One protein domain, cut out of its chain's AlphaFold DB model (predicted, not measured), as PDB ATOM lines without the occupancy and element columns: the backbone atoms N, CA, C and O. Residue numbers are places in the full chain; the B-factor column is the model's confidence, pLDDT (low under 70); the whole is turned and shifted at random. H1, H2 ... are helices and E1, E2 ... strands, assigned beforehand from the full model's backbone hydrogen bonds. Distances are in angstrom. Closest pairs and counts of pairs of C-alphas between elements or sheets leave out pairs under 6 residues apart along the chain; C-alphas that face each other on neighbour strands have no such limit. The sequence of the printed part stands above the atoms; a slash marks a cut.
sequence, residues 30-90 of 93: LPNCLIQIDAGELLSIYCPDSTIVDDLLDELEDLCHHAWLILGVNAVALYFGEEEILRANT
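Overview. This is residues 30 to 90 of the 93 residues of an uncharacterized protein of Chamaesiphon polymorphus CCALA 037 (UniProt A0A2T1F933). One twisted sheet of four strands has two helices, H1 and H2, over one face, while its other face is bare of named helices. The two helices follow each other end to end and make a corner at Glu 59, with H1 running along the strands and H2 slantwise to them. The printed part has 61 residues, with two named helices and four named strands in the order E1, E2, H1, H2, E3, E4. The sheet is mixed, with the order E1, E2, E3, E4 across it, and the class is mixed, helices and strands. The whole is compact, with a radius of gyration of the C-alphas of 10.4 A, and its rounded outline spans 26 by 22 by 19 A.

Along the chain. After residues 30 to 33, E1 takes residues 34 to 38, with C-alpha 34 at (197.277, 163.686, 193.387), and is 13.2 A long. E2 follows at residues 42 to 47, 15.6 A long. H1 is residues 50 to 58, 12.6 A long, from C-alpha 50 at (192.627, 151.234, 189.748). H2 is residues 60 to 71, 15.4 A long. E3 is residues 75 to 80, 16.9 A long. E4 is residues 83 to 89, 18.0 A long, ending with C-alpha 89 at (201.314, 152.719, 209.031).

Arrangement. E1 and E2 form an antiparallel hairpin at 165 degrees, with N 36 and O 44 within hydrogen-bond range at 2.9 A. E2 and E3 are parallel at 21 degrees, with N 45 and O 77 at 2.9 A and N 79 and O 45 at 2.8 A. E2, H1, H2 and E3 make a strand-helix-strand unit, two parallel neighbour strands with helices between them, and its crossover is right-handed. E3 and E4 form an antiparallel hairpin at 162 degrees, with N 76 and O 88 at 2.8 A. The edge strands E1 and E4 are apart. H1 and H2 lie on the same face of the sheet, which gives two layers, helices on one face of a sheet. H1 is over E3 at a height over the sheet of 9.1 A, and its line stands at 15 degrees to E3 on the local plane; their closest C-alphas, of Ser 50 and Phe 80, are 6.7 A apart. H2 has a height over the sheet of 9.0 A and is only just over E3 and E4, with 3 of its C-alphas falling on each. It is only just slantwise to the strands, at 59 degrees to E3 on the local plane; their closest C-alphas, of Cys 64 and Val 76, are 6.4 A apart. H1 and H2 are close but not clearly touching, about perpendicular at 84 degrees, with the closest C-alphas, of Leu 56 and Leu 63, 7.4 A apart. In both helices every O i to N i+4 pair is within hydrogen-bond range.

Size, cuts and confidence. The two C-alphas farthest apart, of Ala 39 and Thr 51, are 28.2 A from each other. The printed part has no cut, and the five links between its named elements are tight. The mean pLDDT of the printed part is 93.8, and no printed residue is under 70.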
ATOM      1  N   LEU A  30     203.343 157.167 190.880       93.38
ATOM      2  CA  LEU A  30     202.990 158.387 191.619       93.38
ATOM      3  C   LEU A  30     202.851 159.675 190.785       93.38
ATOM      4  O   LEU A  30     202.047 160.515 191.190       93.38
ATOM      5  N   PRO A  31     203.565 159.897 189.659       92.62
ATOM      6  CA  PRO A  31     203.414 161.136 188.886       92.62
ATOM      7  C   PRO A  31     202.002 161.395 188.349       92.62
ATOM      8  O   PRO A  31     201.670 162.538 188.044       92.62
ATOM      9  N   ASN A  32     201.177 160.351 188.239       91.38
ATOM     10  CA  ASN A  32     199.786 160.458 187.797       91.38
ATOM     11  C   ASN A  32     198.805 160.666 188.965       91.38
ATOM     12  O   ASN A  32     197.629 160.943 188.734       91.38
ATOM     13  N   CYS A  33     199.268 160.543 190.209       94.12
ATOM     14  CA  CYS A  33     198.445 160.679 191.403       94.12
ATOM     15  C   CYS A  33     198.415 162.121 191.910       94.12
ATOM     16  O   CYS A  33     199.398 162.862 191.830       94.12
ATOM     17  N   LEU A  34     197.304 162.501 192.537       94.56
ATOM     18  CA  LEU A  34     197.277 163.686 193.387       94.56
ATOM     19  C   LEU A  34     197.836 163.311 194.765       94.56
ATOM     20  O   LEU A  34     197.339 162.394 195.417       94.56
ATOM     21  N   ILE A  35     198.857 164.041 195.210       93.75
ATOM     22  CA  ILE A  35     199.529 163.810 196.492       93.75
ATOM     23  C   ILE A  35     199.182 164.930 197.468       93.75
ATOM     24  O   ILE A  35     199.322 166.111 197.146       93.75
ATOM     25  N   GLN A  36     198.774 164.558 198.677       93.94
ATOM     26  CA  GLN A  36     198.557 165.480 199.786       93.94
ATOM     27  C   GLN A  36     199.306 164.990 201.022       93.94
ATOM     28  O   GLN A  36     199.372 163.792 201.285       93.94
ATOM     29  N   ILE A  37     199.880 165.923 201.777       91.62
ATOM     30  CA  ILE A  37     200.567 165.627 203.033       91.62
ATOM     31  C   ILE A  37     199.907 166.459 204.119       91.62
ATOM     32  O   ILE A  37     199.946 167.689 204.054       91.62
ATOM     33  N   ASP A  38     199.323 165.794 205.109       88.94
ATOM     34  CA  ASP A  38     198.685 166.461 206.238       88.94
ATOM     35  C   ASP A  38     199.657 166.547 207.412       88.94
ATOM     36  O   ASP A  38     200.012 165.525 207.997       88.94
ATOM     37  N   ALA A  39     200.141 167.764 207.685       79.25
ATOM     38  CA  ALA A  39     200.998 168.137 208.819       79.25
ATOM     39  C   ALA A  39     202.194 167.204 209.128       79.25
ATOM     40  O   ALA A  39     202.751 167.254 210.222       79.25
ATOM     41  N   GLY A  40     202.624 166.379 208.168       72.25
ATOM     42  CA  GLY A  40     203.661 165.365 208.369       72.25
ATOM     43  C   GLY A  40     203.180 164.084 209.057       72.25
ATOM     44  O   GLY A  40     204.010 163.248 209.381       72.25
ATOM     45  N   GLU A  41     201.879 163.887 209.264       87.94
ATOM     46  CA  GLU A  41     201.330 162.649 209.827       87.94
ATOM     47  C   GLU A  41     200.898 161.662 208.742       87.94
ATOM     48  O   GLU A  41     201.187 160.470 208.848       87.94
ATOM     49  N   LEU A  42     200.255 162.148 207.679       94.75
ATOM     50  CA  LEU A  42     199.646 161.305 206.653       94.75
ATOM     51  C   LEU A  42     200.067 161.736 205.249       94.75
ATOM     52  O   LEU A  42     199.953 162.908 204.894       94.75
ATOM     53  N   LEU A  43     200.499 160.765 204.443       96.06
ATOM     54  CA  LEU A  43     200.604 160.886 202.992       96.06
ATOM     55  C   LEU A  43     199.341 160.302 202.349       96.06
ATOM     56  O   LEU A  43     199.150 159.088 202.364       96.06
ATOM     57  N   SER A  44     198.506 161.154 201.764       96.56
ATOM     58  CA  SER A  44     197.324 160.748 201.001       96.56
ATOM     59  C   SER A  44     197.640 160.740 199.508       96.56
ATOM     60  O   SER A  44     198.070 161.754 198.951       96.56
ATOM     61  N   ILE A  45     197.417 159.598 198.861       96.88
ATOM     62  CA  ILE A  45     197.694 159.363 197.443       96.88
ATOM     63  C   ILE A  45     196.373 159.054 196.749       96.88
ATOM     64  O   ILE A  45     195.788 157.992 196.950       96.88
ATOM     65  N   TYR A  46     195.903 159.983 195.926       97.06
ATOM     66  CA  TYR A  46     194.679 159.829 195.148       97.06
ATOM     67  C   TYR A  46     195.031 159.335 193.750       97.06
ATOM     68  O   TYR A  46     195.595 160.076 192.938       97.06
ATOM     69  N   CYS A  47     194.706 158.074 193.494       96.31
ATOM     70  CA  CYS A  47     194.991 157.386 192.248       96.31
ATOM     71  C   CYS A  47     193.867 157.660 191.234       96.31
ATOM     72  O   CYS A  47     192.687 157.540 191.584       96.31
ATOM     73  N   PRO A  48     194.194 158.035 189.986       94.69
ATOM     74  CA  PRO A  48     193.189 158.318 188.960       94.69
ATOM     75  C   PRO A  48     192.568 157.049 188.354       94.69
ATOM     76  O   PRO A  48     191.464 157.110 187.814       94.69
ATOM     77  N   ASP A  49     193.257 155.911 188.439       93.62
ATOM     78  CA  ASP A  49     192.809 154.610 187.949       93.62
ATOM     79  C   ASP A  49     193.153 153.498 188.950       93.62
ATOM     80  O   ASP A  49     194.019 153.659 189.813       93.62
ATOM     81  N   SER A  50     192.438 152.375 188.851       92.94
ATOM     82  CA  SER A  50     192.627 151.234 189.748       92.94
ATOM     83  C   SER A  50     193.935 150.486 189.492       92.94
ATOM     84  O   SER A  50     194.451 149.863 190.408       92.94
ATOM     85  N   THR A  51     194.490 150.562 188.278       94.62
ATOM     86  CA  THR A  51     195.751 149.887 187.946       94.62
ATOM     87  C   THR A  51     196.932 150.473 188.716       94.62
ATOM     88  O   THR A  51     197.751 149.723 189.228       94.62
ATOM     89  N   ILE A  52     196.966 151.793 188.911       94.94
ATOM     90  CA  ILE A  52     197.969 152.448 189.759       94.94
ATOM     91  C   ILE A  52     197.804 152.044 191.228       94.94
ATOM     92  O   ILE A  52     198.798 151.927 191.940       94.94
ATOM     93  N   VAL A  53     196.569 151.836 191.699       95.25
ATOM     94  CA  VAL A  53     196.338 151.342 193.066       95.25
ATOM     95  C   VAL A  53     196.956 149.960 193.225       95.25
ATOM     96  O   VAL A  53     197.681 149.752 194.190       95.25
ATOM     97  N   ASP A  54     196.703 149.053 192.281       95.31
ATOM     98  CA  ASP A  54     197.258 147.698 192.301       95.31
ATOM     99  C   ASP A  54     198.800 147.730 192.291       95.31
ATOM    100  O   ASP A  54     199.424 147.118 193.157       95.31
ATOM    101  N   ASP A  55     199.414 148.536 191.416       95.44
ATOM    102  CA  ASP A  55     200.874 148.712 191.363       95.44
ATOM    103  C   ASP A  55     201.444 149.227 192.704       95.44
ATOM    104  O   ASP A  55     202.470 148.754 193.190       95.44
ATOM    105  N   LEU A  56     200.774 150.196 193.339       95.50
ATOM    106  CA  LEU A  56     201.193 150.742 194.636       95.50
ATOM    107  C   LEU A  56     200.944 149.775 195.801       95.50
ATOM    108  O   LEU A  56     201.633 149.869 196.818       95.50
ATOM    109  N   LEU A  57     199.963 148.879 195.688       95.38
ATOM    110  CA  LEU A  57     199.720 147.821 196.665       95.38
ATOM    111  C   LEU A  57     200.807 146.744 196.594       95.38
ATOM    112  O   LEU A  57     201.259 146.282 197.643       95.38
ATOM    113  N   ASP A  58     201.259 146.393 195.389       95.62
ATOM    114  CA  ASP A  58     202.362 145.448 195.181       95.62
ATOM    115  C   ASP A  58     203.687 145.982 195.759       95.62
ATOM    116  O   ASP A  58     204.485 145.217 196.303       95.62
ATOM    117  N   GLU A  59     203.894 147.302 195.720       95.06
ATOM    118  CA  GLU A  59     205.081 147.988 196.255       95.06
ATOM    119  C   GLU A  59     204.841 148.660 197.625       95.06
ATOM    120  O   GLU A  59     205.612 149.520 198.057       95.06
ATOM    121  N   LEU A  60     203.772 148.287 198.341       94.94
ATOM    122  CA  LEU A  60     203.303 149.011 199.529       94.94
ATOM    123  C   LEU A  60     204.352 149.125 200.643       94.94
ATOM    124  O   LEU A  60     204.450 150.168 201.296       94.94
ATOM    125  N   GLU A  61     205.111 148.059 200.899       94.94
ATOM    126  CA  GLU A  61     206.142 148.047 201.944       94.94
ATOM    127  C   GLU A  61     207.259 149.047 201.620       94.94
ATOM    128  O   GLU A  61     207.614 149.880 202.463       94.94
ATOM    129  N   ASP A  62     207.732 149.041 200.372       95.69
ATOM    130  CA  ASP A  62     208.732 149.982 199.880       95.69
ATOM    131  C   ASP A  62     208.194 151.417 199.903       95.69
ATOM    132  O   ASP A  62     208.904 152.336 200.328       95.69
ATOM    133  N   LEU A  63     206.935 151.627 199.513       96.12
ATOM    134  CA  LEU A  63     206.270 152.926 199.573       96.12
ATOM    135  C   LEU A  63     206.214 153.461 201.004       96.12
ATOM    136  O   LEU A  63     206.614 154.600 201.249       96.12
ATOM    137  N   CYS A  64     205.774 152.643 201.958       95.81
ATOM    138  CA  CYS A  64     205.708 153.009 203.371       95.81
ATOM    139  C   CYS A  64     207.094 153.352 203.929       95.81
ATOM    140  O   CYS A  64     207.267 154.384 204.585       95.81
ATOM    141  N   HIS A  65     208.093 152.524 203.622       95.62
ATOM    142  CA  HIS A  65     209.468 152.716 204.067       95.62
ATOM    143  C   HIS A  65     210.056 154.037 203.557       95.62
ATOM    144  O   HIS A  65     210.580 154.843 204.334       95.62
ATOM    145  N   HIS A  66     209.932 154.304 202.256       95.94
ATOM    146  CA  HIS A  66     210.451 155.527 201.654       95.94
ATOM    147  C   HIS A  66     209.639 156.759 202.054       95.94
ATOM    148  O   HIS A  66     210.229 157.819 202.262       95.94
ATOM    149  N   ALA A  67     208.320 156.650 202.225       95.00
ATOM    150  CA  ALA A  67     207.494 157.743 202.732       95.00
ATOM    151  C   ALA A  67     207.934 158.163 204.145       95.00
ATOM    152  O   ALA A  67     208.100 159.357 204.408       95.00
ATOM    153  N   TRP A  68     208.229 157.210 205.031       94.81
ATOM    154  CA  TRP A  68     208.787 157.516 206.349       94.81
ATOM    155  C   TRP A  68     210.181 158.135 206.267       94.81
ATOM    156  O   TRP A  68     210.404 159.220 206.801       94.81
ATOM    157  N   LEU A  69     211.118 157.510 205.550       93.62
ATOM    158  CA  LEU A  69     212.491 158.016 205.459       93.62
ATOM    159  C   LEU A  69     212.575 159.397 204.801       93.62
ATOM    160  O   LEU A  69     213.357 160.252 205.222       93.62
ATOM    161  N   ILE A  70     211.802 159.610 203.736       94.25
ATOM    162  CA  ILE A  70     211.912 160.802 202.901       94.25
ATOM    163  C   ILE A  70     210.992 161.889 203.389       94.25
ATOM    164  O   ILE A  70     211.459 163.015 203.427       94.25
ATOM    165  N   LEU A  71     209.743 161.612 203.767       92.81
ATOM    166  CA  LEU A  71     208.770 162.636 204.168       92.81
ATOM    167  C   LEU A  71     208.582 162.719 205.684       92.81
ATOM    168  O   LEU A  71     208.232 163.786 206.184       92.81
ATOM    169  N   GLY A  72     208.915 161.664 206.427       91.94
ATOM    170  CA  GLY A  72     208.694 161.597 207.872       91.94
ATOM    171  C   GLY A  72     207.237 161.354 208.252       91.94
ATOM    172  O   GLY A  72     206.880 161.629 209.390       91.94
ATOM    173  N   VAL A  73     206.406 160.881 207.315       93.88
ATOM    174  CA  VAL A  73     204.990 160.586 207.577       93.88
ATOM    175  C   VAL A  73     204.826 159.291 208.365       93.88
ATOM    176  O   VAL A  73     205.625 158.366 208.217       93.88
ATOM    177  N   ASN A  74     203.769 159.228 209.173       94.62
ATOM    178  CA  ASN A  74     203.428 158.104 210.049       94.62
ATOM    179  C   ASN A  74     202.522 157.074 209.366       94.62
ATOM    180  O   ASN A  74     202.482 155.912 209.769       94.62
ATOM    181  N   ALA A  75     201.789 157.502 208.343       95.81
ATOM    182  CA  ALA A  75     200.905 156.647 207.576       95.81
ATOM    183  C   ALA A  75     200.875 157.050 206.098       95.81
ATOM    184  O   ALA A  75     201.119 158.206 205.737       95.81
ATOM    185  N   VAL A  76     200.530 156.079 205.258       96.62
ATOM    186  CA  VAL A  76     200.177 156.256 203.851       96.62
ATOM    187  C   VAL A  76     198.735 155.797 203.670       96.62
ATOM    188  O   VAL A  76     198.355 154.733 204.160       96.62
ATOM    189  N   ALA A  77     197.931 156.592 202.974       97.12
ATOM    190  CA  ALA A  77     196.585 156.223 202.565       97.12
ATOM    191  C   ALA A  77     196.454 156.290 201.041       97.12
ATOM    192  O   ALA A  77     196.865 157.270 200.418       97.12
ATOM    193  N   LEU A  78     195.879 155.239 200.459       97.50
ATOM    194  CA  LEU A  78     195.579 155.141 199.035       97.50
ATOM    195  C   LEU A  78     194.084 155.371 198.824       97.50
ATOM    196  O   LEU A  78     193.249 154.712 199.447       97.50
ATOM    197  N   TYR A  79     193.760 156.283 197.917       97.06
ATOM    198  CA  TYR A  79     192.399 156.615 197.523       97.06
ATOM    199  C   TYR A  79     192.196 156.316 196.043       97.06
ATOM    200  O   TYR A  79     193.086 156.560 195.228       97.06
ATOM    201  N   PHE A  80     191.001 155.852 195.689       96.00
ATOM    202  CA  PHE A  80     190.549 155.735 194.305       96.00
ATOM    203  C   PHE A  80     189.156 156.349 194.187       96.00
ATOM    204  O   PHE A  80     188.228 155.966 194.900       96.00
ATOM    205  N   GLY A  81     189.020 157.360 193.324       88.62
ATOM    206  CA  GLY A  81     187.851 158.237 193.354       88.62
ATOM    207  C   GLY A  81     187.773 159.004 194.682       88.62
ATOM    208  O   GLY A  81     188.700 159.735 195.025       88.62
ATOM    209  N   GLU A  82     186.676 158.831 195.420       88.06
ATOM    210  CA  GLU A  82     186.445 159.454 196.738       88.06
ATOM    211  C   GLU A  82     186.533 158.444 197.902       88.06
ATOM    212  O   GLU A  82     186.242 158.791 199.048       88.06
ATOM    213  N   GLU A  83     186.936 157.199 197.630       93.12
ATOM    214  CA  GLU A  83     186.982 156.119 198.621       93.12
ATOM    215  C   GLU A  83     188.418 155.828 199.080       93.12
ATOM    216  O   GLU A  83     189.344 155.750 198.268       93.12
ATOM    217  N   GLU A  84     188.602 155.657 200.395       96.12
ATOM    218  CA  GLU A  84     189.851 155.151 200.977       96.12
ATOM    219  C   GLU A  84     189.913 153.637 200.770       96.12
ATOM    220  O   GLU A  84     189.101 152.893 201.322       96.12
ATOM    221  N   ILE A  85     190.876 153.184 199.975       96.06
ATOM    222  CA  ILE A  85     191.058 151.763 199.662       96.06
ATOM    223  C   ILE A  85     191.939 151.096 200.715       96.06
ATOM    224  O   ILE A  85     191.710 149.952 201.107       96.06
ATOM    225  N   LEU A  86     192.952 151.822 201.185       95.81
ATOM    226  CA  LEU A  86     193.921 151.330 202.149       95.81
ATOM    227  C   LEU A  86     194.450 152.480 203.002       95.81
ATOM    228  O   LEU A  86     194.755 153.554 202.489       95.81
ATOM    229  N   ARG A  87     194.690 152.190 204.281       96.06
ATOM    230  CA  ARG A  87     195.587 152.962 205.138       96.06
ATOM    231  C   ARG A  87     196.597 152.030 205.801       96.06
ATOM    232  O   ARG A  87     196.211 151.075 206.472       96.06
ATOM    233  N   ALA A  88     197.879 152.335 205.640       95.88
ATOM    234  CA  ALA A  88     198.992 151.591 206.218       95.88
ATOM    235  C   ALA A  88     199.867 152.512 207.074       95.88
ATOM    236  O   ALA A  88     200.146 153.650 206.695       95.88
ATOM    237  N   ASN A  89     200.309 152.021 208.232       94.81
ATOM    238  CA  ASN A  89     201.314 152.719 209.031       94.81
ATOM    239  C   ASN A  89     202.688 152.536 208.388       94.81
ATOM    240  O   ASN A  89     202.993 151.467 207.865       94.81
ATOM    241  N   THR A  90     203.531 153.558 208.468       90.38
ATOM    242  CA  THR A  90     204.876 153.515 207.883       90.38
ATOM    243  C   THR A  90     205.940 152.947 208.816       90.38
ATOM    244  O   THR A  90     207.026 152.578 208.370       90.38
TER     245      THR A  90